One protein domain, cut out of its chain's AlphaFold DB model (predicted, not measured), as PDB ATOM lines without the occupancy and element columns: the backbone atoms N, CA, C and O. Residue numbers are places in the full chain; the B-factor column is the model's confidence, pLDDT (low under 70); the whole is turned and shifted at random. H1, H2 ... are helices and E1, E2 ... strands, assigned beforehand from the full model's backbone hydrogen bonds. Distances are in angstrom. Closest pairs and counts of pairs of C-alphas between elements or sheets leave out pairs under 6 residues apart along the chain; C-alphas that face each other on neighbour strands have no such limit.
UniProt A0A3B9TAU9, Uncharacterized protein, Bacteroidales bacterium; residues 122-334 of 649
ATOM      1  N   PRO A 122     116.311 124.533  77.498       90.19
ATOM      2  CA  PRO A 122     115.829 125.575  78.382       90.19
ATOM      3  C   PRO A 122     114.321 125.716  78.196       90.19
ATOM      4  O   PRO A 122     113.809 125.759  77.076       90.19
ATOM      5  N   THR A 123     113.599 125.845  79.305       92.81
ATOM      6  CA  THR A 123     112.132 125.906  79.312       92.81
ATOM      7  C   THR A 123     111.564 126.966  78.363       92.81
ATOM      8  O   THR A 123     110.496 126.771  77.794       92.81
ATOM      9  N   PHE A 124     112.300 128.056  78.132       91.56
ATOM     10  CA  PHE A 124     111.938 129.098  77.172       91.56
ATOM     11  C   PHE A 124     111.860 128.608  75.711       91.56
ATOM     12  O   PHE A 124     111.013 129.083  74.960       91.56
ATOM     13  N   LEU A 125     112.715 127.665  75.297       92.94
ATOM     14  CA  LEU A 125     112.769 127.141  73.923       92.94
ATOM     15  C   LEU A 125     112.057 125.791  73.759       92.94
ATOM     16  O   LEU A 125     111.796 125.373  72.628       92.94
ATOM     17  N   ALA A 126     111.701 125.129  74.864       94.44
ATOM     18  CA  ALA A 126     111.142 123.778  74.873       94.44
ATOM     19  C   ALA A 126     109.860 123.626  74.029       94.44
ATOM     20  O   ALA A 126     109.667 122.587  73.406       94.44
ATOM     21  N   ALA A 127     109.027 124.666  73.904       95.62
ATOM     22  CA  ALA A 127     107.840 124.639  73.037       95.62
ATOM     23  C   ALA A 127     108.159 124.465  71.537       95.62
ATOM     24  O   ALA A 127     107.279 124.095  70.760       95.62
ATOM     25  N   THR A 128     109.399 124.749  71.123       95.50
ATOM     26  CA  THR A 128     109.846 124.733  69.717       95.50
ATOM     27  C   THR A 128     111.007 123.771  69.447       95.50
ATOM     28  O   THR A 128     111.238 123.437  68.291       95.50
ATOM     29  N   ASN A 129     111.716 123.316  70.486       94.69
ATOM     30  CA  ASN A 129     112.871 122.412  70.419       94.69
ATOM     31  C   ASN A 129     113.891 122.766  69.313       94.69
ATOM     32  O   ASN A 129     114.144 121.985  68.391       94.69
ATOM     33  N   THR A 130     114.415 123.993  69.353       92.12
ATOM     34  CA  THR A 130     115.262 124.550  68.281       92.12
ATOM     35  C   THR A 130     116.757 124.499  68.551       92.12
ATOM     36  O   THR A 130     117.521 124.782  67.635       92.12
ATOM     37  N   GLU A 131     117.181 124.235  69.787       85.31
ATOM     38  CA  GLU A 131     118.597 124.303  70.154       85.31
ATOM     39  C   GLU A 131     119.352 123.083  69.627       85.31
ATOM     40  O   GLU A 131     120.214 123.219  68.758       85.31
ATOM     41  N   TYR A 132     118.964 121.888  70.072       88.44
ATOM     42  CA  TYR A 132     119.509 120.640  69.557       88.44
ATOM     43  C   TYR A 132     118.392 119.602  69.422       88.44
ATOM     44  O   TYR A 132     118.162 118.774  70.295       88.44
ATOM     45  N   ASN A 133     117.680 119.680  68.299       89.12
ATOM     46  CA  ASN A 133     116.387 119.034  68.062       89.12
ATOM     47  C   ASN A 133     116.349 117.503  68.207       89.12
ATOM     48  O   ASN A 133     115.258 116.963  68.266       89.12
ATOM     49  N   THR A 134     117.476 116.794  68.274       91.62
ATOM     50  CA  THR A 134     117.503 115.341  68.539       91.62
ATOM     51  C   THR A 134     117.381 115.006  70.037       91.62
ATOM     52  O   THR A 134     117.073 113.873  70.403       91.62
ATOM     53  N   HIS A 135     117.576 115.995  70.916       93.25
ATOM     54  CA  HIS A 135     117.405 115.888  72.364       93.25
ATOM     55  C   HIS A 135     116.092 116.550  72.793       93.25
ATOM     56  O   HIS A 135     115.533 117.374  72.069       93.25
ATOM     57  N   TYR A 136     115.561 116.114  73.940       93.56
ATOM     58  CA  TYR A 136     114.388 116.743  74.550       93.56
ATOM     59  C   TYR A 136     114.244 116.325  76.020       93.56
ATOM     60  O   TYR A 136     113.707 115.250  76.315       93.56
ATOM     61  N   MET A 137     114.762 117.134  76.946       93.44
ATOM     62  CA  MET A 137     114.742 116.914  78.396       93.44
ATOM     63  C   MET A 137     114.246 118.160  79.143       93.44
ATOM     64  O   MET A 137     115.001 119.079  79.444       93.44
ATOM     65  N   ASN A 138     112.963 118.183  79.506       94.88
ATOM     66  CA  ASN A 138     112.380 119.286  80.268       94.88
ATOM     67  C   ASN A 138     111.252 118.775  81.174       94.88
ATOM     68  O   ASN A 138     110.359 118.090  80.693       94.88
ATOM     69  N   LEU A 139     111.252 119.117  82.467       96.00
ATOM     70  CA  LEU A 139     110.221 118.634  83.396       96.00
ATOM     71  C   LEU A 139     108.806 119.072  82.994       96.00
ATOM     72  O   LEU A 139     107.879 118.274  83.085       96.00
ATOM     73  N   ALA A 140     108.640 120.315  82.540       96.75
ATOM     74  CA  ALA A 140     107.329 120.828  82.169       96.75
ATOM     75  C   ALA A 140     106.836 120.224  80.851       96.75
ATOM     76  O   ALA A 140     105.663 119.913  80.763       96.75
ATOM     77  N   TYR A 141     107.710 120.041  79.852       96.81
ATOM     78  CA  TYR A 141     107.317 119.611  78.497       96.81
ATOM     79  C   TYR A 141     107.504 118.111  78.199       96.81
ATOM     80  O   TYR A 141     106.926 117.590  77.244       96.81
ATOM     81  N   ALA A 142     108.319 117.413  78.986       96.19
ATOM     82  CA  ALA A 142     108.616 115.987  78.865       96.19
ATOM     83  C   ALA A 142     108.719 115.332  80.264       96.19
ATOM     84  O   ALA A 142     109.755 114.747  80.605       96.19
ATOM     85  N   PRO A 143     107.656 115.409  81.092       97.38
ATOM     86  CA  PRO A 143     107.683 114.987  82.497       97.38
ATOM     87  C   PRO A 143     108.151 113.540  82.691       97.38
ATOM     88  O   PRO A 143     108.946 113.255  83.585       97.38
ATOM     89  N   GLN A 144     107.730 112.628  81.812       97.69
ATOM     90  CA  GLN A 144     108.120 111.218  81.870       97.69
ATOM     91  C   GLN A 144     109.638 111.023  81.705       97.69
ATOM     92  O   GLN A 144     110.235 110.200  82.400       97.69
ATOM     93  N   LYS A 145     110.285 111.809  80.830       96.75
ATOM     94  CA  LYS A 145     111.745 111.784  80.640       96.75
ATOM     95  C   LYS A 145     112.481 112.397  81.832       96.75
ATOM     96  O   LYS A 145     113.497 111.854  82.255       96.75
ATOM     97  N   ALA A 146     111.950 113.463  82.427       96.94
ATOM     98  CA  ALA A 146     112.529 114.049  83.638       96.94
ATOM     99  C   ALA A 146     112.468 113.079  84.835       96.94
ATOM    100  O   ALA A 146     113.465 112.897  85.534       96.94
ATOM    101  N   LEU A 147     111.338 112.387  85.026       98.69
ATOM    102  CA  LEU A 147     111.203 111.316  86.023       98.69
ATOM    103  C   LEU A 147     112.152 110.145  85.729       98.69
ATOM    104  O   LEU A 147     112.762 109.594  86.641       98.69
ATOM    105  N   SER A 148     112.334 109.795  84.456       98.50
ATOM    106  CA  SER A 148     113.299 108.777  84.027       98.50
ATOM    107  C   SER A 148     114.733 109.135  84.427       98.50
ATOM    108  O   SER A 148     115.454 108.301  84.980       98.50
ATOM    109  N   LEU A 149     115.135 110.396  84.232       97.88
ATOM    110  CA  LEU A 149     116.446 110.891  84.652       97.88
ATOM    111  C   LEU A 149     116.581 110.941  86.184       97.88
ATOM    112  O   LEU A 149     117.642 110.619  86.715       97.88
ATOM    113  N   MET A 150     115.504 111.266  86.909       98.12
ATOM    114  CA  MET A 150     115.466 111.171  88.373       98.12
ATOM    115  C   MET A 150     115.721 109.730  88.844       98.12
ATOM    116  O   MET A 150     116.553 109.511  89.725       98.12
ATOM    117  N   ILE A 151     115.075 108.740  88.217       98.88
ATOM    118  CA  ILE A 151     115.314 107.315  88.498       98.88
ATOM    119  C   ILE A 151     116.757 106.930  88.157       98.88
ATOM    120  O   ILE A 151     117.401 106.248  88.949       98.88
ATOM    121  N   ALA A 152     117.300 107.381  87.023       98.69
ATOM    122  CA  ALA A 152     118.700 107.148  86.666       98.69
ATOM    123  C   ALA A 152     119.665 107.708  87.730       98.69
ATOM    124  O   ALA A 152     120.657 107.063  88.069       98.69
ATOM    125  N   GLY A 153     119.342 108.863  88.320       98.38
ATOM    126  CA  GLY A 153     120.042 109.396  89.486       98.38
ATOM    127  C   GLY A 153     120.023 108.423  90.667       98.38
ATOM    128  O   GLY A 153     121.075 108.137  91.236       98.38
ATOM    129  N   GLU A 154     118.868 107.851  91.013       98.75
ATOM    130  CA  GLU A 154     118.775 106.824  92.063       98.75
ATOM    131  C   GLU A 154     119.589 105.566  91.715       98.75
ATOM    132  O   GLU A 154     120.251 105.024  92.596       98.75
ATOM    133  N   VAL A 155     119.650 105.141  90.447       98.81
ATOM    134  CA  VAL A 155     120.507 104.013  90.023       98.81
ATOM    135  C   VAL A 155     121.973 104.256  90.400       98.81
ATOM    136  O   VAL A 155     122.613 103.363  90.954       98.81
ATOM    137  N   PHE A 156     122.506 105.464  90.186       98.62
ATOM    138  CA  PHE A 156     123.884 105.800  90.575       98.62
ATOM    139  C   PHE A 156     124.124 105.789  92.091       98.62
ATOM    140  O   PHE A 156     125.241 105.487  92.521       98.62
ATOM    141  N   HIS A 157     123.099 106.091  92.889       97.94
ATOM    142  CA  HIS A 157     123.190 106.080  94.351       97.94
ATOM    143  C   HIS A 157     123.024 104.679  94.948       97.94
ATOM    144  O   HIS A 157     123.675 104.371  95.945       97.94
ATOM    145  N   GLN A 158     122.169 103.839  94.358       98.19
ATOM    146  CA  GLN A 158     121.782 102.550  94.937       98.19
ATOM    147  C   GLN A 158     122.566 101.367  94.376       98.19
ATOM    148  O   GLN A 158     122.826 100.415  95.105       98.19
ATOM    149  N   ILE A 159     122.936 101.397  93.093       98.25
ATOM    150  CA  ILE A 159     123.591 100.257  92.448       98.25
ATOM    151  C   ILE A 159     125.112 100.344  92.641       98.25
ATOM    152  O   ILE A 159     125.741 101.312  92.192       98.25
ATOM    153  N   PRO A 160     125.748  99.342  93.276       97.81
ATOM    154  CA  PRO A 160     127.200  99.235  93.364       97.81
ATOM    155  C   PRO A 160     127.886  99.214  91.993       97.81
ATOM    156  O   PRO A 160     127.372  98.677  91.015       97.81
ATOM    157  N   MET A 161     129.097  99.768  91.930       96.56
ATOM    158  CA  MET A 161     129.936  99.667  90.733       96.56
ATOM    159  C   MET A 161     130.304  98.208  90.441       96.56
ATOM    160  O   MET A 161     130.676  97.471  91.354       96.56
ATOM    161  N   ASN A 162     130.312  97.834  89.162       97.00
ATOM    162  CA  ASN A 162     130.644  96.503  88.639       97.00
ATOM    163  C   ASN A 162     129.666  95.377  89.024       97.00
ATOM    164  O   ASN A 162     129.971  94.207  88.794       97.00
ATOM    165  N   GLN A 163     128.505  95.690  89.608       97.62
ATOM    166  CA  GLN A 163     127.470  94.686  89.851       97.62
ATOM    167  C   GLN A 163     126.687  94.418  88.565       97.62
ATOM    168  O   GLN A 163     126.008  95.320  88.093       97.62
ATOM    169  N   SER A 164     126.744  93.182  88.052       96.00
ATOM    170  CA  SER A 164     125.986  92.749  86.869       96.00
ATOM    171  C   SER A 164     124.596  92.212  87.203       96.00
ATOM    172  O   SER A 164     124.396  91.566  88.236       96.00
ATOM    173  N   PHE A 165     123.664  92.429  86.276       95.69
ATOM    174  CA  PHE A 165     122.296  91.911  86.279       95.69
ATOM    175  C   PHE A 165     121.989  91.026  85.053       95.69
ATOM    176  O   PHE A 165     120.826  90.734  84.774       95.69
ATOM    177  N   GLY A 166     123.023  90.569  84.335       94.19
ATOM    178  CA  GLY A 166     122.894  89.747  83.128       94.19
ATOM    179  C   GLY A 166     122.589  90.553  81.860       94.19
ATOM    180  O   GLY A 166     122.697  91.778  81.830       94.19
ATOM    181  N   SER A 167     122.222  89.855  80.784       92.75
ATOM    182  CA  SER A 167     121.845  90.468  79.505       92.75
ATOM    183  C   SER A 167     120.368  90.871  79.467       92.75
ATOM    184  O   SER A 167     119.571  90.505  80.328       92.75
ATOM    185  N   PHE A 168     119.971  91.633  78.458       93.94
ATOM    186  CA  PHE A 168     118.568  91.835  78.130       93.94
ATOM    187  C   PHE A 168     117.976  90.505  77.620       93.94
ATOM    188  O   PHE A 168     118.627  89.844  76.806       93.94
ATOM    189  N   PRO A 169     116.775  90.089  78.080       92.50
ATOM    190  CA  PRO A 169     115.820  90.822  78.919       92.50
ATOM    191  C   PRO A 169     115.954  90.620  80.436       92.50
ATOM    192  O   PRO A 169     115.190  91.234  81.181       92.50
ATOM    193  N   GLN A 170     116.888  89.798  80.928       92.44
ATOM    194  CA  GLN A 170     117.031  89.542  82.371       92.44
ATOM    195  C   GLN A 170     117.319  90.827  83.164       92.44
ATOM    196  O   GLN A 170     116.742  91.048  84.227       92.44
ATOM    197  N   ASN A 171     118.125  91.723  82.595       95.38
ATOM    198  CA  ASN A 171     118.521  92.985  83.215       95.38
ATOM    199  C   ASN A 171     117.444  94.087  83.207       95.38
ATOM    200  O   ASN A 171     117.727  95.229  83.578       95.38
ATOM    201  N   THR A 172     116.207  93.778  82.804       96.62
ATOM    202  CA  THR A 172     115.064  94.706  82.905       96.62
ATOM    203  C   THR A 172     114.594  94.919  84.342       96.62
ATOM    204  O   THR A 172     113.922  95.908  84.629       96.62
ATOM    205  N   ASN A 173     114.971  94.025  85.256       97.44
ATOM    206  CA  ASN A 173     114.758  94.164  86.691       97.44
ATOM    207  C   ASN A 173     116.123  94.086  87.382       97.44
ATOM    208  O   ASN A 173     116.868  93.131  87.174       97.44
ATOM    209  N   PHE A 174     116.464  95.088  88.187       98.19
ATOM    210  CA  PHE A 174     117.765  95.164  88.848       98.19
ATOM    211  C   PHE A 174     117.643  95.948  90.154       98.19
ATOM    212  O   PHE A 174     117.167  97.077  90.158       98.19
ATOM    213  N   GLY A 175     118.042  95.355  91.282       97.38
ATOM    214  CA  GLY A 175     117.792  95.952  92.600       97.38
ATOM    215  C   GLY A 175     116.301  96.256  92.811       97.38
ATOM    216  O   GLY A 175     115.458  95.394  92.581       97.38
ATOM    217  N   ASP A 176     115.991  97.493  93.203       98.38
ATOM    218  CA  ASP A 176     114.618  98.003  93.361       98.38
ATOM    219  C   ASP A 176     114.079  98.691  92.082       98.38
ATOM    220  O   ASP A 176     113.073  99.408  92.123       98.38
ATOM    221  N   PHE A 177     114.749  98.497  90.940       98.75
ATOM    222  CA  PHE A 177     114.422  99.123  89.659       98.75
ATOM    223  C   PHE A 177     113.785  98.142  88.677       98.75
ATOM    224  O   PHE A 177     114.153  96.966  88.604       98.75
ATOM    225  N   LYS A 178     112.863  98.664  87.865       98.50
ATOM    226  CA  LYS A 178     112.252  97.960  86.737       98.50
ATOM    227  C   LYS A 178     112.178  98.881  85.521       98.50
ATOM    228  O   LYS A 178     111.783 100.037  85.656       98.50
ATOM    229  N   VAL A 179     112.485  98.348  84.340       98.38
ATOM    230  CA  VAL A 179     112.221  98.976  83.038       98.38
ATOM    231  C   VAL A 179     111.351  98.059  82.179       98.38
ATOM    232  O   VAL A 179     111.539  96.844  82.168       98.38
ATOM    233  N   ASP A 180     110.378  98.629  81.481       97.75
ATOM    234  CA  ASP A 180     109.409  97.916  80.653       97.75
ATOM    235  C   ASP A 180     109.144  98.726  79.382       97.75
ATOM    236  O   ASP A 180     108.574  99.818  79.421       97.75
ATOM    237  N   TYR A 181     109.614  98.196  78.254       96.19
ATOM    238  CA  TYR A 181     109.490  98.835  76.949       96.19
ATOM    239  C   TYR A 181     108.025  98.942  76.500       96.19
ATOM    240  O   TYR A 181     107.586 100.016  76.093       96.19
ATOM    241  N   LEU A 182     107.255  97.853  76.615       95.19
ATOM    242  CA  LEU A 182     105.884  97.788  76.103       95.19
ATOM    243  C   LEU A 182     104.947  98.727  76.867       95.19
ATOM    244  O   LEU A 182     104.032  99.303  76.281       95.19
ATOM    245  N   ALA A 183     105.182  98.887  78.169       96.75
ATOM    246  CA  ALA A 183     104.436  99.824  79.003       96.75
ATOM    247  C   ALA A 183     104.973 101.268  78.944       96.75
ATOM    248  O   ALA A 183     104.380 102.145  79.573       96.75
ATOM    249  N   ASP A 184     106.086 101.511  78.238       97.81
ATOM    250  CA  ASP A 184     106.889 102.733  78.337       97.81
ATOM    251  C   ASP A 184     107.049 103.189  79.796       97.81
ATOM    252  O   ASP A 184     106.583 104.260  80.195       97.81
ATOM    253  N   LEU A 185     107.640 102.315  80.614       98.50
ATOM    254  CA  LEU A 185     107.716 102.476  82.060       98.50
ATOM    255  C   LEU A 185     109.142 102.250  82.561       98.50
ATOM    256  O   LEU A 185     109.752 101.210  82.323       98.50
ATOM    257  N   ALA A 186     109.632 103.187  83.362       98.75
ATOM    258  CA  ALA A 186     110.668 102.954  84.349       98.75
ATOM    259  C   ALA A 186     110.098 103.169  85.751       98.75
ATOM    260  O   ALA A 186     109.283 104.065  85.976       98.75
ATOM    261  N   GLN A 187     110.542 102.349  86.697       98.69
ATOM    262  CA  GLN A 187     110.090 102.379  88.080       98.69
ATOM    263  C   GLN A 187     111.272 102.195  89.034       98.69
ATOM    264  O   GLN A 187     112.133 101.347  88.806       98.69
ATOM    265  N   TYR A 188     111.253 102.936  90.137       98.88
ATOM    266  CA  TYR A 188     112.070 102.712  91.325       98.88
ATOM    267  C   TYR A 188     111.150 102.528  92.533       98.88
ATOM    268  O   TYR A 188     110.355 103.411  92.850       98.88
ATOM    269  N   ASN A 189     111.217 101.364  93.177       98.69
ATOM    270  CA  ASN A 189     110.311 100.976  94.260       98.69
ATOM    271  C   ASN A 189     111.094 100.516  95.495       98.69
ATOM    272  O   ASN A 189     111.222  99.318  95.758       98.69
ATOM    273  N   ALA A 190     111.622 101.484  96.239       98.38
ATOM    274  CA  ALA A 190     112.330 101.270  97.495       98.38
ATOM    275  C   ALA A 190     111.401 101.456  98.707       98.38
ATOM    276  O   ALA A 190     110.244 101.854  98.583       98.38
ATOM    277  N   GLU A 191     111.909 101.184  99.912       97.75
ATOM    278  CA  GLU A 191     111.126 101.316 101.153       97.75
ATOM    279  C   GLU A 191     110.676 102.756 101.441       97.75
ATOM    280  O   GLU A 191     109.596 102.964 101.986       97.75
ATOM    281  N   GLU A 192     111.487 103.755 101.082       98.12
ATOM    282  CA  GLU A 192     111.193 105.168 101.363       98.12
ATOM    283  C   GLU A 192     110.785 105.970 100.118       98.12
ATOM    284  O   GLU A 192     110.314 107.103 100.249       98.12
ATOM    285  N   LYS A 193     110.949 105.416  98.909       98.62
ATOM    286  CA  LYS A 193     110.726 106.126  97.640       98.62
ATOM    287  C   LYS A 193     109.986 105.251  96.634       98.62
ATOM    288  O   LYS A 193     110.404 104.124  96.377       98.62
ATOM    289  N   PHE A 194     108.954 105.808  96.011       98.81
ATOM    290  CA  PHE A 194     108.212 105.164  94.932       98.81
ATOM    291  C   PHE A 194     108.095 106.103  93.728       98.81
ATOM    292  O   PHE A 194     107.327 107.061  93.742       98.81
ATOM    293  N   ILE A 195     108.900 105.849  92.696       98.88
ATOM    294  CA  ILE A 195     109.023 106.711  91.515       98.88
ATOM    295  C   ILE A 195     108.657 105.919  90.261       98.88
ATOM    296  O   ILE A 195     109.125 104.792  90.098       98.88
ATOM    297  N   TYR A 196     107.848 106.489  89.368       98.88
ATOM    298  CA  TYR A 196     107.451 105.846  88.111       98.88
ATOM    299  C   TYR A 196     107.199 106.856  86.991       98.88
ATOM    300  O   TYR A 196     106.644 107.929  87.207       98.88
ATOM    301  N   THR A 197     107.591 106.503  85.769       98.69
ATOM    302  CA  THR A 197     107.487 107.388  84.595       98.69
ATOM    303  C   THR A 197     106.176 107.254  83.825       98.69
ATOM    304  O   THR A 197     105.909 108.046  82.922       98.69
ATOM    305  N   ASN A 198     105.376 106.237  84.141       98.06
ATOM    306  CA  ASN A 198     104.076 105.981  83.537       98.06
ATOM    307  C   ASN A 198     103.220 105.119  84.473       98.06
ATOM    308  O   ASN A 198     103.674 104.699  85.540       98.06
ATOM    309  N   SER A 199     101.986 104.833  84.062       97.69
ATOM    310  CA  SER A 199     101.042 104.087  84.887       97.69
ATOM    311  C   SER A 199     101.581 102.704  85.269       97.69
ATOM    312  O   SER A 199     102.026 101.933  84.419       97.69
ATOM    313  N   THR A 200     101.494 102.359  86.552       98.06
ATOM    314  CA  THR A 200     101.978 101.097  87.113       98.06
ATOM    315  C   THR A 200     100.926 100.440  88.000       98.06
ATOM    316  O   THR A 200     100.108 101.098  88.636       98.06
ATOM    317  N   LYS A 201     100.952  99.107  88.065       97.44
ATOM    318  CA  LYS A 201     100.122  98.312  88.989       97.44
ATOM    319  C   LYS A 201     100.915  97.798  90.193       97.44
ATOM    320  O   LYS A 201     100.395  97.006  90.973       97.44
ATOM    321  N   SER A 202     102.177  98.205  90.330       97.44
ATOM    322  CA  SER A 202     103.014  97.824  91.466       97.44
ATOM    323  C   SER A 202     102.469  98.419  92.764       97.44
ATOM    324  O   SER A 202     102.047  99.577  92.803       97.44
ATOM    325  N   ASN A 203     102.525  97.639  93.841       97.50
ATOM    326  CA  ASN A 203     102.369  98.165  95.194       97.50
ATOM    327  C   ASN A 203     103.705  98.759  95.669       97.50
ATOM    328  O   ASN A 203     104.759  98.214  95.309       97.50
ATOM    329  N   PRO A 204     103.693  99.829  96.486       97.19
ATOM    330  CA  PRO A 204     104.908 100.294  97.147       97.19
ATOM    331  C   PRO A 204     105.505  99.163  97.991       97.19
ATOM    332  O   PRO A 204     104.771  98.415  98.643       97.19
ATOM    333  N   LYS A 205     106.834  99.046  98.005       97.44
ATOM    334  CA  LYS A 205     107.544  98.024  98.790       97.44
ATOM    335  C   LYS A 205     107.197  98.117 100.278       97.44
ATOM    336  O   LYS A 205     106.953  97.097 100.918       97.44
ATOM    337  N   ASN A 206     107.121  99.340 100.805       96.62
ATOM    338  CA  ASN A 206     106.622  99.616 102.146       96.62
ATOM    339  C   ASN A 206     105.957 100.999 102.209       96.62
ATOM    340  O   ASN A 206     106.606 102.034 102.152       96.62
ATOM    341  N   GLU A 207     104.633 101.018 102.345       95.50
ATOM    342  CA  GLU A 207     103.863 102.264 102.398       95.50
ATOM    343  C   GLU A 207     104.059 103.047 103.711       95.50
ATOM    344  O   GLU A 207     103.938 104.268 103.725       95.50
ATOM    345  N   LEU A 208     104.359 102.368 104.825       93.62
ATOM    346  CA  LEU A 208     104.463 103.009 106.145       93.62
ATOM    347  C   LEU A 208     105.745 103.836 106.292       93.62
ATOM    348  O   LEU A 208     105.751 104.850 106.989       93.62
ATOM    349  N   THR A 209     106.821 103.405 105.635       96.75
ATOM    350  CA  THR A 209     108.127 104.083 105.632       96.75
ATOM    351  C   THR A 209     108.286 105.058 104.470       96.75
ATOM    352  O   THR A 209     109.310 105.731 104.381       96.75
ATOM    353  N   LEU A 210     107.290 105.145 103.587       97.75
ATOM    354  CA  LEU A 210     107.346 105.965 102.389       97.75
ATOM    355  C   LEU A 210     107.510 107.447 102.751       97.75
ATOM    356  O   LEU A 210     106.776 107.993 103.578       97.75
ATOM    357  N   LYS A 211     108.478 108.099 102.109       97.88
ATOM    358  CA  LYS A 211     108.784 109.527 102.260       97.88
ATOM    359  C   LYS A 211     108.621 110.301 100.962       97.88
ATOM    360  O   LYS A 211     108.473 111.516 101.011       97.88
ATOM    361  N   GLN A 212     108.665 109.624  99.817       98.31
ATOM    362  CA  GLN A 212     108.567 110.270  98.518       98.31
ATOM    363  C   GLN A 212     107.797 109.417  97.514       98.31
ATOM    364  O   GLN A 212     108.058 108.222  97.363       98.31
ATOM    365  N   ILE A 213     106.906 110.068  96.776       98.75
ATOM    366  CA  ILE A 213     106.289 109.568  95.552       98.75
ATOM    367  C   ILE A 213     106.591 110.573  94.445       98.75
ATOM    368  O   ILE A 213     106.448 111.774  94.651       98.75
ATOM    369  N   ALA A 214     106.992 110.102  93.273       98.81
ATOM    370  CA  ALA A 214     107.098 110.947  92.087       98.81
ATOM    371  C   ALA A 214     106.575 110.173  90.878       98.81
ATOM    372  O   ALA A 214     107.020 109.056  90.618       98.81
ATOM    373  N   GLY A 215     105.594 110.723  90.172       98.44
ATOM    374  CA  GLY A 215     104.803 109.934  89.234       98.44
ATOM    375  C   GLY A 215     104.313 110.707  88.025       98.44
ATOM    376  O   GLY A 215     104.100 111.916  88.081       98.44
ATOM    377  N   PHE A 216     104.095 109.969  86.944       98.31
ATOM    378  CA  PHE A 216     103.266 110.362  85.810       98.31
ATOM    379  C   PHE A 216     102.266 109.234  85.537       98.31
ATOM    380  O   PHE A 216     102.634 108.056  85.545       98.31
ATOM    381  N   GLY A 217     101.001 109.578  85.296       96.75
ATOM    382  CA  GLY A 217      99.918 108.599  85.187       96.75
ATOM    383  C   GLY A 217      99.511 108.019  86.545       96.75
ATOM    384  O   GLY A 217      99.561 108.707  87.561       96.75
ATOM    385  N   ASN A 218      99.093 106.754  86.571       98.25
ATOM    386  CA  ASN A 218      98.419 106.143  87.722       98.25
ATOM    387  C   ASN A 218      99.287 105.121  88.470       98.25
ATOM    388  O   ASN A 218     100.105 104.424  87.878       98.25
ATOM    389  N   SER A 219      99.047 104.952  89.765       98.31
ATOM    390  CA  SER A 219      99.571 103.848  90.568       98.31
ATOM    391  C   SER A 219      98.507 103.281  91.502       98.31
ATOM    392  O   SER A 219      97.360 103.714  91.513       98.31
ATOM    393  N   THR A 220      98.894 102.306  92.321       97.69
ATOM    394  CA  THR A 220      98.041 101.774  93.394       97.69
ATOM    395  C   THR A 220      97.764 102.794  94.506       97.69
ATOM    396  O   THR A 220      96.809 102.612  95.258       97.69
ATOM    397  N   LEU A 221      98.569 103.861  94.608       97.69
ATOM    398  CA  LEU A 221      98.415 104.920  95.611       97.69
ATOM    399  C   LEU A 221      97.803 106.205  95.045       97.69
ATOM    400  O   LEU A 221      97.215 106.967  95.806       97.69
ATOM    401  N   ILE A 222      97.971 106.474  93.748       98.12
ATOM    402  CA  ILE A 222      97.567 107.736  93.118       98.12
ATOM    403  C   ILE A 222      96.818 107.445  91.820       98.12
ATOM    404  O   ILE A 222      97.389 106.863  90.899       98.12
ATOM    405  N   GLU A 223      95.571 107.895  91.717       98.06
ATOM    406  CA  GLU A 223      94.840 107.961  90.448       98.06
ATOM    407  C   GLU A 223      94.804 109.430  90.006       98.06
ATOM    408  O   GLU A 223      94.411 110.290  90.792       98.06
ATOM    409  N   TYR A 224      95.259 109.735  88.794       97.50
ATOM    410  CA  TYR A 224      95.377 111.092  88.255       97.50
ATOM    411  C   TYR A 224      95.080 111.082  86.752       97.50
ATOM    412  O   TYR A 224      95.662 110.282  86.013       97.50
ATOM    413  N   ASP A 225      94.171 111.946  86.299       95.88
ATOM    414  CA  ASP A 225      93.728 112.004  84.897       95.88
ATOM    415  C   ASP A 225      94.448 113.060  84.035       95.88
ATOM    416  O   ASP A 225      94.240 113.086  82.817       95.88
ATOM    417  N   GLY A 226      95.337 113.865  84.629       96.75
ATOM    418  CA  GLY A 226      96.179 114.833  83.921       96.75
ATOM    419  C   GLY A 226      97.453 114.246  83.292       96.75
ATOM    420  O   GLY A 226      97.805 113.079  83.485       96.75
ATOM    421  N   LEU A 227      98.172 115.084  82.539       96.88
ATOM    422  CA  LEU A 227      99.436 114.775  81.845       96.88
ATOM    423  C   LEU A 227     100.652 115.501  82.449       96.88
ATOM    424  O   LEU A 227     101.699 115.605  81.807       96.88
ATOM    425  N   GLY A 228     100.532 116.024  83.665       97.31
ATOM    426  CA  GLY A 228     101.656 116.544  84.440       97.31
ATOM    427  C   GLY A 228     102.362 115.465  85.268       97.31
ATOM    428  O   GLY A 228     101.749 114.485  85.693       97.31
ATOM    429  N   ALA A 229     103.655 115.653  85.549       98.44
ATOM    430  CA  ALA A 229     104.289 114.946  86.665       98.44
ATOM    431  C   ALA A 229     103.763 115.489  88.001       98.44
ATOM    432  O   ALA A 229     103.505 116.688  88.130       98.44
ATOM    433  N   TYR A 230     103.677 114.627  89.008       98.75
ATOM    434  CA  TYR A 230     103.387 115.016  90.383       98.75
ATOM    435  C   TYR A 230     104.438 114.483  91.352       98.75
ATOM    436  O   TYR A 230     105.026 113.418  91.146       98.75
ATOM    437  N   PHE A 231     104.639 115.219  92.440       98.69
ATOM    438  CA  PHE A 231     105.597 114.908  93.492       98.69
ATOM    439  C   PHE A 231     104.910 114.998  94.846       98.69
ATOM    440  O   PHE A 231     104.366 116.040  95.202       98.69
ATOM    441  N   LEU A 232     104.947 113.907  95.604       98.50
ATOM    442  CA  LEU A 232     104.483 113.842  96.977       98.50
ATOM    443  C   LEU A 232     105.685 113.624  97.894       98.50
ATOM    444  O   LEU A 232     106.301 112.563  97.852       98.50
ATOM    445  N   ASP A 233     106.020 114.594  98.734       98.06
ATOM    446  CA  ASP A 233     107.113 114.476  99.700       98.06
ATOM    447  C   ASP A 233     106.570 114.587 101.134       98.06
ATOM    448  O   ASP A 233     105.848 115.529 101.467       98.06
ATOM    449  N   LYS A 234     106.927 113.644 102.007       96.75
ATOM    450  CA  LYS A 234     106.540 113.662 103.420       96.75
ATOM    451  C   LYS A 234     107.334 114.742 104.154       96.75
ATOM    452  O   LYS A 234     108.563 114.716 104.137       96.75
ATOM    453  N   ILE A 235     106.634 115.665 104.810       95.19
ATOM    454  CA  ILE A 235     107.244 116.706 105.653       95.19
ATOM    455  C   ILE A 235     107.262 116.249 107.112       95.19
ATOM    456  O   ILE A 235     108.265 116.405 107.802       95.19
ATOM    457  N   ASP A 236     106.147 115.679 107.568       94.19
ATOM    458  CA  ASP A 236     105.947 115.212 108.937       94.19
ATOM    459  C   ASP A 236     104.940 114.047 108.935       94.19
ATOM    460  O   ASP A 236     104.384 113.666 107.898       94.19
ATOM    461  N   GLU A 237     104.697 113.444 110.087       93.44
ATOM    462  CA  GLU A 237     103.727 112.370 110.242       93.44
ATOM    463  C   GLU A 237     102.305 112.837 109.882       93.44
ATOM    464  O   GLU A 237     101.703 113.682 110.545       93.44
ATOM    465  N   GLY A 238     101.746 112.283 108.801       95.00
ATOM    466  CA  GLY A 238     100.448 112.687 108.260       95.00
ATOM    467  C   GLY A 238     100.453 114.031 107.523       95.00
ATOM    468  O   GLY A 238      99.372 114.557 107.262       95.00
ATOM    469  N   VAL A 239     101.622 114.590 107.185       96.62
ATOM    470  CA  VAL A 239     101.753 115.862 106.452       96.62
ATOM    471  C   VAL A 239     102.642 115.687 105.223       96.62
ATOM    472  O   VAL A 239     103.811 115.314 105.332       96.62
ATOM    473  N   TRP A 240     102.096 115.994 104.047       97.62
ATOM    474  CA  TRP A 240     102.762 115.815 102.757       97.62
ATOM    475  C   TRP A 240     102.706 117.090 101.918       97.62
ATOM    476  O   TRP A 240     101.663 117.737 101.842       97.62
ATOM    477  N   ARG A 241     103.808 117.420 101.242       97.81
ATOM    478  CA  ARG A 241     103.835 118.391 100.148       97.81
ATOM    479  C   ARG A 241     103.448 117.689  98.858       97.81
ATOM    480  O   ARG A 241     104.084 116.702  98.506       97.81
ATOM    481  N   LEU A 242     102.455 118.215  98.159       98.38
ATOM    482  CA  LEU A 242     102.078 117.818  96.809       98.38
ATOM    483  C   LEU A 242     102.465 118.938  95.841       98.38
ATOM    484  O   LEU A 242     102.052 120.077  96.026       98.38
ATOM    485  N   GLU A 243     103.231 118.617  94.810       98.38
ATOM    486  CA  GLU A 243     103.518 119.495  93.675       98.38
ATOM    487  C   GLU A 243     102.990 118.846  92.399       98.38
ATOM    488  O   GLU A 243     103.203 117.652  92.193       98.38
ATOM    489  N   ILE A 244     102.297 119.616  91.560       98.38
ATOM    490  CA  ILE A 244     101.720 119.142  90.297       98.38
ATOM    491  C   ILE A 244     102.160 120.057  89.159       98.38
ATOM    492  O   ILE A 244     101.919 121.265  89.194       98.38
ATOM    493  N   MET A 245     102.781 119.467  88.138       98.50
ATOM    494  CA  MET A 245     103.143 120.141  86.890       98.50
ATOM    495  C   MET A 245     101.923 120.265  85.959       98.50
ATOM    496  O   MET A 245     101.010 119.445  86.046       98.50
ATOM    497  N   PRO A 246     101.878 121.264  85.059       97.88
ATOM    498  CA  PRO A 246     100.821 121.362  84.059       97.88
ATOM    499  C   PRO A 246     100.916 120.251  83.012       97.88
ATOM    500  O   PRO A 246     101.940 119.574  82.890       97.88
ATOM    501  N   ASP A 247      99.854 120.105  82.225       98.06
ATOM    502  CA  ASP A 247      99.845 119.174  81.105       98.06
ATOM    503  C   ASP A 247     100.819 119.633  80.027       98.06
ATOM    504  O   ASP A 247     100.820 120.806  79.641       98.06
ATOM    505  N   ALA A 248     101.564 118.683  79.467       96.12
ATOM    506  CA  ALA A 248     102.326 118.879  78.246       96.12
ATOM    507  C   ALA A 248     101.816 117.986  77.127       96.12
ATOM    508  O   ALA A 248     101.662 116.775  77.286       96.12
ATOM    509  N   VAL A 249     101.591 118.594  75.964       97.25
ATOM    510  CA  VAL A 249     101.071 117.897  74.789       97.25
ATOM    511  C   VAL A 249     101.960 118.174  73.589       97.25
ATOM    512  O   VAL A 249     102.132 119.321  73.178       97.25
ATOM    513  N   TRP A 250     102.516 117.115  73.001       96.38
ATOM    514  CA  TRP A 250     103.335 117.200  71.790       96.38
ATOM    515  C   TRP A 250     102.434 117.265  70.557       96.38
ATOM    516  O   TRP A 250     101.760 116.291  70.205       96.38
ATOM    517  N   VAL A 251     102.403 118.421  69.903       96.81
ATOM    518  CA  VAL A 251     101.470 118.754  68.814       96.81
ATOM    519  C   VAL A 251     102.072 118.575  67.419       96.81
ATOM    520  O   VAL A 251     101.325 118.477  66.453       96.81
ATOM    521  N   ASP A 252     103.395 118.441  67.306       95.56
ATOM    522  CA  ASP A 252     104.113 118.199  66.042       95.56
ATOM    523  C   ASP A 252     105.234 117.154  66.268       95.56
ATOM    524  O   ASP A 252     105.280 116.491  67.309       95.56
ATOM    525  N   ASN A 253     106.096 116.936  65.278       94.81
ATOM    526  CA  ASN A 253     107.328 116.165  65.377       94.81
ATOM    527  C   ASN A 253     108.372 116.944  66.194       94.81
ATOM    528  O   ASN A 253     108.891 117.960  65.724       94.81
ATOM    529  N   LEU A 254     108.691 116.424  67.382       93.81
ATOM    530  CA  LEU A 254     109.697 116.977  68.290       93.81
ATOM    531  C   LEU A 254     111.112 116.972  67.719       93.81
ATOM    532  O   LEU A 254     111.873 117.886  68.021       93.81
ATOM    533  N   PHE A 255     111.458 115.951  66.932       95.19
ATOM    534  CA  PHE A 255     112.830 115.693  66.495       95.19
ATOM    535  C   PHE A 255     113.098 116.129  65.049       95.19
ATOM    536  O   PHE A 255     114.197 115.975  64.525       95.19
ATOM    537  N   GLY A 256     112.087 116.692  64.384       93.75
ATOM    538  CA  GLY A 256     112.168 117.138  62.998       93.75
ATOM    539  C   GLY A 256     112.955 118.429  62.807       93.75
ATOM    540  O   GLY A 256     113.574 118.972  63.719       93.75
ATOM    541  N   LYS A 257     112.911 118.968  61.586       92.88
ATOM    542  CA  LYS A 257     113.485 120.285  61.275       92.88
ATOM    543  C   LYS A 257     112.665 121.382  61.962       92.88
ATOM    544  O   LYS A 257     111.633 121.811  61.445       92.88
ATOM    545  N   ASN A 258     113.121 121.800  63.137       93.50
ATOM    546  CA  ASN A 258     112.415 122.746  63.989       93.50
ATOM    547  C   ASN A 258     112.857 124.194  63.758       93.50
ATOM    548  O   ASN A 258     113.910 124.474  63.187       93.50
ATOM    549  N   SER A 259     112.007 125.130  64.176       94.19
ATOM    550  CA  SER A 259     112.202 126.573  64.018       94.19
ATOM    551  C   SER A 259     111.473 127.306  65.144       94.19
ATOM    552  O   SER A 259     110.425 126.823  65.568       94.19
ATOM    553  N   PRO A 260     111.918 128.504  65.571       93.81
ATOM    554  CA  PRO A 260     111.191 129.298  66.568       93.81
ATOM    555  C   PRO A 260     109.747 129.645  66.168       93.81
ATOM    556  O   PRO A 260     108.951 130.053  67.005       93.81
ATOM    557  N   LYS A 261     109.395 129.503  64.881       94.69
ATOM    558  CA  LYS A 261     108.033 129.701  64.354       94.69
ATOM    559  C   LYS A 261     107.185 128.422  64.331       94.69
ATOM    560  O   LYS A 261     106.040 128.468  63.888       94.69
ATOM    561  N   LYS A 262     107.749 127.286  64.741       95.12
ATOM    562  CA  LYS A 262     107.117 125.967  64.720       95.12
ATOM    563  C   LYS A 262     106.937 125.478  66.155       95.12
ATOM    564  O   LYS A 262     107.900 125.089  66.808       95.12
ATOM    565  N   THR A 263     105.700 125.478  66.636       96.81
ATOM    566  CA  THR A 263     105.359 124.895  67.938       96.81
ATOM    567  C   THR A 263     105.315 123.379  67.818       96.81
ATOM    568  O   THR A 263     104.567 122.846  67.002       96.81
ATOM    569  N   VAL A 264     106.094 122.686  68.642       96.81
ATOM    570  CA  VAL A 264     106.131 121.220  68.698       96.81
ATOM    571  C   VAL A 264     105.472 120.666  69.956       96.81
ATOM    572  O   VAL A 264     104.985 119.537  69.938       96.81
ATOM    573  N   ALA A 265     105.383 121.469  71.019       97.31
ATOM    574  CA  ALA A 265     104.699 121.115  72.253       97.31
ATOM    575  C   ALA A 265     104.024 122.334  72.892       97.31
ATOM    576  O   ALA A 265     104.509 123.461  72.776       97.31
ATOM    577  N   VAL A 266     102.910 122.100  73.582       98.06
ATOM    578  CA  VAL A 266     102.133 123.128  74.287       98.06
ATOM    579  C   VAL A 266     101.908 122.742  75.743       98.06
ATOM    580  O   VAL A 266     101.850 121.555  76.064       98.06
ATOM    581  N   ILE A 267     101.772 123.756  76.599       98.19
ATOM    582  CA  ILE A 267     101.441 123.611  78.019       98.19
ATOM    583  C   ILE A 267      99.986 124.002  78.245       98.19
ATOM    584  O   ILE A 267      99.557 125.037  77.726       98.19
ATOM    585  N   ASN A 268      99.258 123.220  79.042       97.44
ATOM    586  CA  ASN A 268      97.905 123.559  79.475       97.44
ATOM    587  C   ASN A 268      97.736 123.437  80.995       97.44
ATOM    588  O   ASN A 268      98.072 122.419  81.598       97.44
ATOM    589  N   TRP A 269      97.220 124.497  81.612       95.94
ATOM    590  CA  TRP A 269      96.857 124.546  83.025       95.94
ATOM    591  C   TRP A 269      95.377 124.236  83.171       95.94
ATOM    592  O   TRP A 269      94.549 125.142  83.136       95.94
ATOM    593  N   GLU A 270      95.070 122.957  83.338       93.44
ATOM    594  CA  GLU A 270      93.707 122.479  83.558       93.44
ATOM    595  C   GLU A 270      93.511 121.965  84.976       93.44
ATOM    596  O   GLU A 270      94.458 121.576  85.666       93.44
ATOM    597  N   GLU A 271      92.252 121.978  85.403       95.19
ATOM    598  CA  GLU A 271      91.831 121.279  86.607       95.19
ATOM    599  C   GLU A 271      91.575 119.803  86.285       95.19
ATOM    600  O   GLU A 271      90.805 119.468  85.386       95.19
ATOM    601  N   HIS A 272      92.194 118.931  87.073       96.38
ATOM    602  CA  HIS A 272      92.187 117.479  86.928       96.38
ATOM    603  C   HIS A 272      91.638 116.804  88.172       96.38
ATOM    604  O   HIS A 272      91.633 117.382  89.261       96.38
ATOM    605  N   ARG A 273      91.183 115.562  88.048       97.06
ATOM    606  CA  ARG A 273      90.840 114.722  89.195       97.06
ATOM    607  C   ARG A 273      92.078 113.984  89.673       97.06
ATOM    608  O   ARG A 273      92.769 113.316  88.908       97.06
ATOM    609  N   ILE A 274      92.321 114.068  90.975       97.88
ATOM    610  CA  ILE A 274      93.318 113.250  91.654       97.88
ATOM    611  C   ILE A 274      92.680 112.521  92.831       97.88
ATOM    612  O   ILE A 274      91.832 113.065  93.544       97.88
ATOM    613  N   LYS A 275      93.108 111.284  93.049       97.88
ATOM    614  CA  LYS A 275      92.709 110.451  94.175       97.88
ATOM    615  C   LYS A 275      93.942 109.869  94.835       97.88
ATOM    616  O   LYS A 275      94.760 109.235  94.177       97.88
ATOM    617  N   ILE A 276      94.076 110.115  96.135       97.88
ATOM    618  CA  ILE A 276      95.259 109.746  96.913       97.88
ATOM    619  C   ILE A 276      94.877 108.725  97.982       97.88
ATOM    620  O   ILE A 276      94.020 108.972  98.834       97.88
ATOM    621  N   HIS A 277      95.569 107.593  97.957       95.38
ATOM    622  CA  HIS A 277      95.419 106.473  98.872       95.38
ATOM    623  C   HIS A 277      96.702 106.275  99.670       95.38
ATOM    624  O   HIS A 277      97.570 105.497  99.292       95.38
ATOM    625  N   LEU A 278      96.812 106.986 100.794       95.56
ATOM    626  CA  LEU A 278      97.920 106.831 101.733       95.56
ATOM    627  C   LEU A 278      97.397 106.562 103.136       95.56
ATOM    628  O   LEU A 278      96.721 107.404 103.731       95.56
ATOM    629  N   LYS A 279      97.781 105.425 103.720       93.38
ATOM    630  CA  LYS A 279      97.470 105.047 105.109       93.38
ATOM    631  C   LYS A 279      97.869 106.135 106.097       93.38
ATOM    632  O   LYS A 279      97.138 106.410 107.043       93.38
ATOM    633  N   ASN A 280      99.014 106.773 105.854       92.12
ATOM    634  CA  ASN A 280      99.541 107.840 106.697       92.12
ATOM    635  C   ASN A 280      98.680 109.116 106.679       92.12
ATOM    636  O   ASN A 280      98.615 109.825 107.679       92.12
ATOM    637  N   LEU A 281      97.985 109.377 105.571       92.06
ATOM    638  CA  LEU A 281      97.133 110.550 105.381       92.06
ATOM    639  C   LEU A 281      95.659 110.264 105.732       92.06
ATOM    640  O   LEU A 281      94.931 111.175 106.126       92.06
ATOM    641  N   SER A 282      95.249 108.989 105.675       89.12
ATOM    642  CA  SER A 282      93.857 108.511 105.711       89.12
ATOM    643  C   SER A 282      93.015 109.008 104.525       89.12
ATOM    644  O   SER A 282      93.471 109.798 103.708       89.12
ATOM    645  N   GLU A 283      91.761 108.562 104.417       86.81
ATOM    646  CA  GLU A 283      90.832 109.056 103.382       86.81
ATOM    647  C   GLU A 283      90.299 110.474 103.664       86.81
ATOM    648  O   GLU A 283      89.616 111.065 102.824       86.81
ATOM    649  N   SER A 284      90.559 111.005 104.864       88.12
ATOM    650  CA  SER A 284      90.107 112.319 105.322       88.12
ATOM    651  C   SER A 284      91.298 113.196 105.701       88.12
ATOM    652  O   SER A 284      91.881 113.053 106.776       88.12
ATOM    653  N   PHE A 285      91.612 114.148 104.831       94.50
ATOM    654  CA  PHE A 285      92.667 115.138 105.025       94.50
ATOM    655  C   PHE A 285      92.222 116.504 104.512       94.50
ATOM    656  O   PHE A 285      91.277 116.608 103.728       94.50
ATOM    657  N   ASP A 286      92.910 117.534 104.978       93.88
ATOM    658  CA  ASP A 286      92.748 118.911 104.538       93.88
ATOM    659  C   ASP A 286      93.809 119.242 103.482       93.88
ATOM    660  O   ASP A 286      94.919 118.701 103.510       93.88
ATOM    661  N   ILE A 287      93.462 120.132 102.551       95.25
ATOM    662  CA  ILE A 287      94.348 120.604 101.484       95.25
ATOM    663  C   ILE A 287      94.518 122.106 101.626       95.25
ATOM    664  O   ILE A 287      93.541 122.839 101.766       95.25
ATOM    665  N   THR A 288      95.757 122.576 101.580       95.25
ATOM    666  CA  THR A 288      96.073 124.006 101.580       95.25
ATOM    667  C   THR A 288      97.006 124.315 100.423       95.25
ATOM    668  O   THR A 288      98.118 123.796 100.393       95.25
ATOM    669  N   ALA A 289      96.572 125.153  99.481       96.88
ATOM    670  CA  ALA A 289      97.459 125.731  98.478       96.88
ATOM    671  C   ALA A 289      98.491 126.650  99.148       96.88
ATOM    672  O   ALA A 289      98.147 127.391 100.074       96.88
ATOM    673  N   ILE A 290      99.751 126.578  98.715       96.56
ATOM    674  CA  ILE A 290     100.846 127.324  99.352       96.56
ATOM    675  C   ILE A 290     101.667 128.184  98.390       96.56
ATOM    676  O   ILE A 290     102.312 129.118  98.867       96.56
ATOM    677  N   ASP A 291     101.635 127.937  97.076       96.25
ATOM    678  CA  ASP A 291     102.313 128.804  96.108       96.25
ATOM    679  C   ASP A 291     101.596 130.143  95.895       96.25
ATOM    680  O   ASP A 291     100.401 130.336  96.142       96.25
ATOM    681  N   LYS A 292     102.373 131.122  95.432       92.81
ATOM    682  CA  LYS A 292     101.924 132.502  95.279       92.81
ATOM    683  C   LYS A 292     100.812 132.625  94.234       92.81
ATOM    684  O   LYS A 292     101.028 132.380  93.053       92.81
ATOM    685  N   GLY A 293      99.667 133.161  94.657       88.31
ATOM    686  CA  GLY A 293      98.511 133.386  93.782       88.31
ATOM    687  C   GLY A 293      97.609 132.162  93.633       88.31
ATOM    688  O   GLY A 293      96.621 132.235  92.908       88.31
ATOM    689  N   ASN A 294      97.912 131.068  94.337       90.50
ATOM    690  CA  ASN A 294      97.074 129.886  94.370       90.50
ATOM    691  C   ASN A 294      96.059 129.983  95.520       90.50
ATOM    692  O   ASN A 294      96.344 129.662  96.668       90.50
ATOM    693  N   ASP A 295      94.854 130.436  95.196       88.25
ATOM    694  CA  ASP A 295      93.702 130.535  96.104       88.25
ATOM    695  C   ASP A 295      92.855 129.248  96.175       88.25
ATOM    696  O   ASP A 295      91.715 129.263  96.644       88.25
ATOM    697  N   PHE A 296      93.392 128.125  95.694       89.12
ATOM    698  CA  PHE A 296      92.640 126.885  95.555       89.12
ATOM    699  C   PHE A 296      92.277 126.299  96.922       89.12
ATOM    700  O   PHE A 296      93.139 126.061  97.770       89.12
ATOM    701  N   SER A 297      90.988 126.025  97.115       86.19
ATOM    702  CA  SER A 297      90.450 125.482  98.357       86.19
ATOM    703  C   SER A 297      89.375 124.452  98.043       86.19
ATOM    704  O   SER A 297      88.349 124.772  97.444       86.19
ATOM    705  N   VAL A 298      89.586 123.213  98.483       90.94
ATOM    706  CA  VAL A 298      88.637 122.116  98.287       90.94
ATOM    707  C   VAL A 298      88.666 121.149  99.463       90.94
ATOM    708  O   VAL A 298      89.678 121.005 100.144       90.94
ATOM    709  N   VAL A 299      87.541 120.472  99.695       88.75
ATOM    710  CA  VAL A 299      87.429 119.403 100.691       88.75
ATOM    711  C   VAL A 299      87.417 118.055  99.965       88.75
ATOM    712  O   VAL A 299      86.466 117.790  99.220       88.75
ATOM    713  N   PRO A 300      88.428 117.194 100.177       91.50
ATOM    714  CA  PRO A 300      88.471 115.864  99.582       91.50
ATOM    715  C   PRO A 300      87.291 114.987  99.992       91.50
ATOM    716  O   PRO A 300      86.816 115.029 101.131       91.50
ATOM    717  N   LYS A 301      86.846 114.133  99.070       92.62
ATOM    718  CA  LYS A 301      85.834 113.100  99.314       92.62
ATOM    719  C   LYS A 301      86.472 111.734  99.092       92.62
ATOM    720  O   LYS A 301      86.754 111.370  97.961       92.62
ATOM    721  N   LYS A 302      86.693 110.972 100.172       92.19
ATOM    722  CA  LYS A 302      87.367 109.655 100.129       92.19
ATOM    723  C   LYS A 302      88.725 109.700  99.405       92.19
ATOM    724  O   LYS A 302      89.016 108.870  98.549       92.19
ATOM    725  N   GLY A 303      89.524 110.721  99.721       93.81
ATOM    726  CA  GLY A 303      90.821 110.978  99.090       93.81
ATOM    727  C   GLY A 303      90.785 111.534  97.662       93.81
ATOM    728  O   GLY A 303      91.849 111.841  97.137       93.81
ATOM    729  N   GLU A 304      89.608 111.698  97.049       96.81
ATOM    730  CA  GLU A 304      89.436 112.270  95.708       96.81
ATOM    731  C   GLU A 304      89.083 113.762  95.762       96.81
ATOM    732  O   GLU A 304      88.240 114.191  96.562       96.81
ATOM    733  N   PHE A 305      89.717 114.564  94.908       96.38
ATOM    734  CA  PHE A 305      89.495 116.005  94.807       96.38
ATOM    735  C   PHE A 305      89.924 116.537  93.425       96.38
ATOM    736  O   PHE A 305      90.740 115.912  92.747       96.38
ATOM    737  N   PRO A 306      89.347 117.661  92.960       96.94
ATOM    738  CA  PRO A 306      89.909 118.388  91.830       96.94
ATOM    739  C   PRO A 306      91.247 119.019  92.225       96.94
ATOM    740  O   PRO A 306      91.426 119.390  93.385       96.94
ATOM    741  N   ILE A 307      92.166 119.182  91.284       96.75
ATOM    742  CA  ILE A 307      93.466 119.803  91.516       96.75
ATOM    743  C   ILE A 307      93.957 120.510  90.257       96.75
ATOM    744  O   ILE A 307      93.701 120.053  89.149       96.75
ATOM    745  N   ARG A 308      94.684 121.611  90.423       95.69
ATOM    746  CA  ARG A 308      95.340 122.340  89.327       95.69
ATOM    747  C   ARG A 308      96.860 122.336  89.535       95.69
ATOM    748  O   ARG A 308      97.307 121.984  90.628       95.69
ATOM    749  N   PRO A 309      97.668 122.703  88.530       97.62
ATOM    750  CA  PRO A 309      99.111 122.812  88.710       97.62
ATOM    751  C   PRO A 309      99.455 123.814  89.817       97.62
ATOM    752  O   PRO A 309      98.826 124.871  89.914       97.62
ATOM    753  N   GLY A 310     100.422 123.473  90.665       97.75
ATOM    754  CA  GLY A 310     100.741 124.243  91.868       97.75
ATOM    755  C   GLY A 310     101.375 123.405  92.972       97.75
ATOM    756  O   GLY A 310     101.682 122.223  92.784       97.75
ATOM    757  N   THR A 311     101.538 124.018  94.147       97.75
ATOM    758  CA  THR A 311     102.014 123.341  95.360       97.75
ATOM    759  C   THR A 311     101.004 123.427  96.493       97.75
ATOM    760  O   THR A 311     100.366 124.452  96.745       97.75
ATOM    761  N   TYR A 312     100.868 122.310  97.194       97.75
ATOM    762  CA  TYR A 312      99.832 122.072  98.180       97.75
ATOM    763  C   TYR A 312     100.411 121.341  99.382       97.75
ATOM    764  O   TYR A 312     101.335 120.540  99.252       97.75
ATOM    765  N   ILE A 313      99.813 121.556 100.546       97.12
ATOM    766  CA  ILE A 313     100.020 120.712 101.716       97.12
ATOM    767  C   ILE A 313      98.772 119.879 101.965       97.12
ATOM    768  O   ILE A 313      97.677 120.421 102.109       97.12
ATOM    769  N   LEU A 314      98.966 118.567 102.055       96.75
ATOM    770  CA  LEU A 314      97.966 117.605 102.492       96.75
ATOM    771  C   LEU A 314      98.226 117.291 103.962       96.75
ATOM    772  O   LEU A 314      99.318 116.847 104.316       96.75
ATOM    773  N   SER A 315      97.247 117.536 104.829       95.69
ATOM    774  CA  SER A 315      97.370 117.290 106.270       95.69
ATOM    775  C   SER A 315      96.257 116.379 106.750       95.69
ATOM    776  O   SER A 315      95.078 116.681 106.572       95.69
ATOM    777  N   LYS A 316      96.619 115.269 107.392       95.00
ATOM    778  CA  LYS A 316      95.660 114.380 108.050       95.00
ATOM    779  C   LYS A 316      94.783 115.188 109.008       95.00
ATOM    780  O   LYS A 316      95.288 116.015 109.771       95.00
ATOM    781  N   LYS A 317      93.471 114.932 108.998       91.62
ATOM    782  CA  LYS A 317      92.548 115.648 109.886       91.62
ATOM    783  C   LYS A 317      92.963 115.524 111.351       91.62
ATOM    784  O   LYS A 317      93.228 114.427 111.839       91.62
ATOM    785  N   GLY A 318      92.954 116.658 112.048       87.81
ATOM    786  CA  GLY A 318      93.332 116.757 113.458       87.81
ATOM    787  C   GLY A 318      94.827 116.978 113.707       87.81
ATOM    788  O   GLY A 318      95.197 117.208 114.857       87.81
ATOM    789  N   ASN A 319      95.676 116.966 112.674       89.88
ATOM    790  CA  ASN A 319      97.074 117.364 112.823       89.88
ATOM    791  C   ASN A 319      97.186 118.870 113.114       89.88
ATOM    792  O   ASN A 319      96.529 119.698 112.481       89.88
ATOM    793  N   SER A 320      98.061 119.237 114.052       85.75
ATOM    794  CA  SER A 320      98.437 120.633 114.277       85.75
ATOM    795  C   SER A 320      99.335 121.131 113.147       85.75
ATOM    796  O   SER A 320     100.269 120.438 112.750       85.75
ATOM    797  N   LYS A 321      99.104 122.355 112.663       90.19
ATOM    798  CA  LYS A 321      99.969 122.981 111.658       90.19
ATOM    799  C   LYS A 321     101.340 123.314 112.265       90.19
ATOM    800  O   LYS A 321     101.434 124.207 113.100       90.19
ATOM    801  N   THR A 322     102.380 122.608 111.824       90.62
ATOM    802  CA  THR A 322     103.785 122.779 112.254       90.62
ATOM    803  C   THR A 322     104.678 123.433 111.196       90.62
ATOM    804  O   THR A 322     105.865 123.618 111.435       90.62
ATOM    805  N   TRP A 323     104.113 123.796 110.043       93.62
ATOM    806  CA  TRP A 323     104.831 124.302 108.873       93.62
ATOM    807  C   TRP A 323     104.346 125.699 108.457       93.62
ATOM    808  O   TRP A 323     103.193 126.083 108.700       93.62
ATOM    809  N   THR A 324     105.202 126.439 107.757       94.38
ATOM    810  CA  THR A 324     104.883 127.696 107.069       94.38
ATOM    811  C   THR A 324     105.312 127.650 105.602       94.38
ATOM    812  O   THR A 324     106.230 126.928 105.232       94.38
ATOM    813  N   ALA A 325     104.638 128.416 104.741       94.00
ATOM    814  CA  ALA A 325     104.922 128.441 103.302       94.00
ATOM    815  C   ALA A 325     106.384 128.828 102.974       94.00
ATOM    816  O   ALA A 325     106.933 128.356 101.982       94.00
ATOM    817  N   ASP A 326     107.017 129.629 103.837       95.69
ATOM    818  CA  ASP A 326     108.380 130.148 103.664       95.69
ATOM    819  C   ASP A 326     109.459 129.300 104.366       95.69
ATOM    820  O   ASP A 326     110.636 129.694 104.410       95.69
ATOM    821  N   ASP A 327     109.090 128.139 104.920       96.31
ATOM    822  CA  ASP A 327     110.052 127.205 105.506       96.31
ATOM    823  C   ASP A 327     111.040 126.719 104.438       96.31
ATOM    824  O   ASP A 327     110.703 126.554 103.262       96.31
ATOM    825  N   ASN A 328     112.287 126.482 104.852       95.88
ATOM    826  CA  ASN A 328     113.308 125.938 103.962       95.88
ATOM    827  C   ASN A 328     112.932 124.516 103.537       95.88
ATOM    828  O   ASN A 328     112.671 123.655 104.378       95.88
ATOM    829  N   TRP A 329     112.983 124.254 102.236       93.88
ATOM    830  CA  TRP A 329     112.647 122.965 101.657       93.88
ATOM    831  C   TRP A 329     113.636 122.593 100.558       93.88
ATOM    832  O   TRP A 329     113.687 123.231  99.507       93.88
ATOM    833  N   LYS A 330     114.424 121.537 100.787       92.06
ATOM    834  CA  LYS A 330     115.492 121.099  99.871       92.06
ATOM    835  C   LYS A 330     116.401 122.289  99.495       92.06
ATOM    836  O   LYS A 330     117.113 122.793 100.356       92.06
ATOM    837  N   PHE A 331     116.374 122.738  98.239       90.44
ATOM    838  CA  PHE A 331     117.184 123.855  97.732       90.44
ATOM    839  C   PHE A 331     116.434 125.200  97.668       90.44
ATOM    840  O   PHE A 331     116.996 126.179  97.183       90.44
ATOM    841  N   GLY A 332     115.189 125.251  98.140       93.62
ATOM    842  CA  GLY A 332     114.308 126.414  98.059       93.62
ATOM    843  C   GLY A 332     113.372 126.516  99.265       93.62
ATOM    844  O   GLY A 332     113.785 126.293 100.409       93.62
ATOM    845  N   LYS A 333     112.116 126.875  99.011       96.19
ATOM    846  CA  LYS A 333     111.035 127.076  99.982       96.19
ATOM    847  C   LYS A 333     109.881 126.104  99.762       96.19
ATOM    848  O   LYS A 333     109.717 125.570  98.667       96.19
ATOM    849  N   LEU A 334     109.067 125.863 100.795       96.12
ATOM    850  CA  LEU A 334     107.902 124.978 100.663       96.12
ATOM    851  C   LEU A 334     106.937 125.455  99.566       96.12
ATOM    852  O   LEU A 334     106.418 124.619  98.827       96.12
TER     853      LEU A 334
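AT A GLANCE: This is residues 122 to 334 of the 649 residues of an uncharacterized protein of Bacteroidales bacterium (UniProt A0A3B9TAU9). Little of this domain is regular structure: a twisted eight-stranded sheet makes a wall, with H1 over one face and the small sheet E5 E10 E12 beyond the other. The hairpin E8 and E9 prolongs E7. The printed part has 213 residues, mixed class, under half in named elements, H1 then E1 to E13; it is compact, radius of gyration of the C-alphas 18.3 A, spans 54 by 46 by 30 A.

HOW THE PARTS SIT: The mixed sheet runs E1 177-180, E2 185-189, E3 193-196, E4 212-215, E6 230-236, E7 239-244, E13 310-316, E11 285-289. E3 and E4 are parallel, N 194 and O 212 within hydrogen-bond range at 2.9 A. H1, 143-158, every O i to N i+4 pair within range, is on one face at a height of 8.4 A; its closest C-alphas to E2 are Ile 151 and Tyr 188, 6.3 A. E7 runs on into E8, 247-250, neighbour of E9, 265-268. E5 222-224, E10 272-276 and E12 304-307 form an antiparallel sheet.

IN THESE COORDINATES: H1, 22.5 A long, begins at C-alpha 143 (107.683, 114.987, 82.497); E13, 19.6 A, ends at C-alpha 316 (95.660, 114.380, 108.050).

THE WHOLE: The printed part has no cut; no printed residue is under 70.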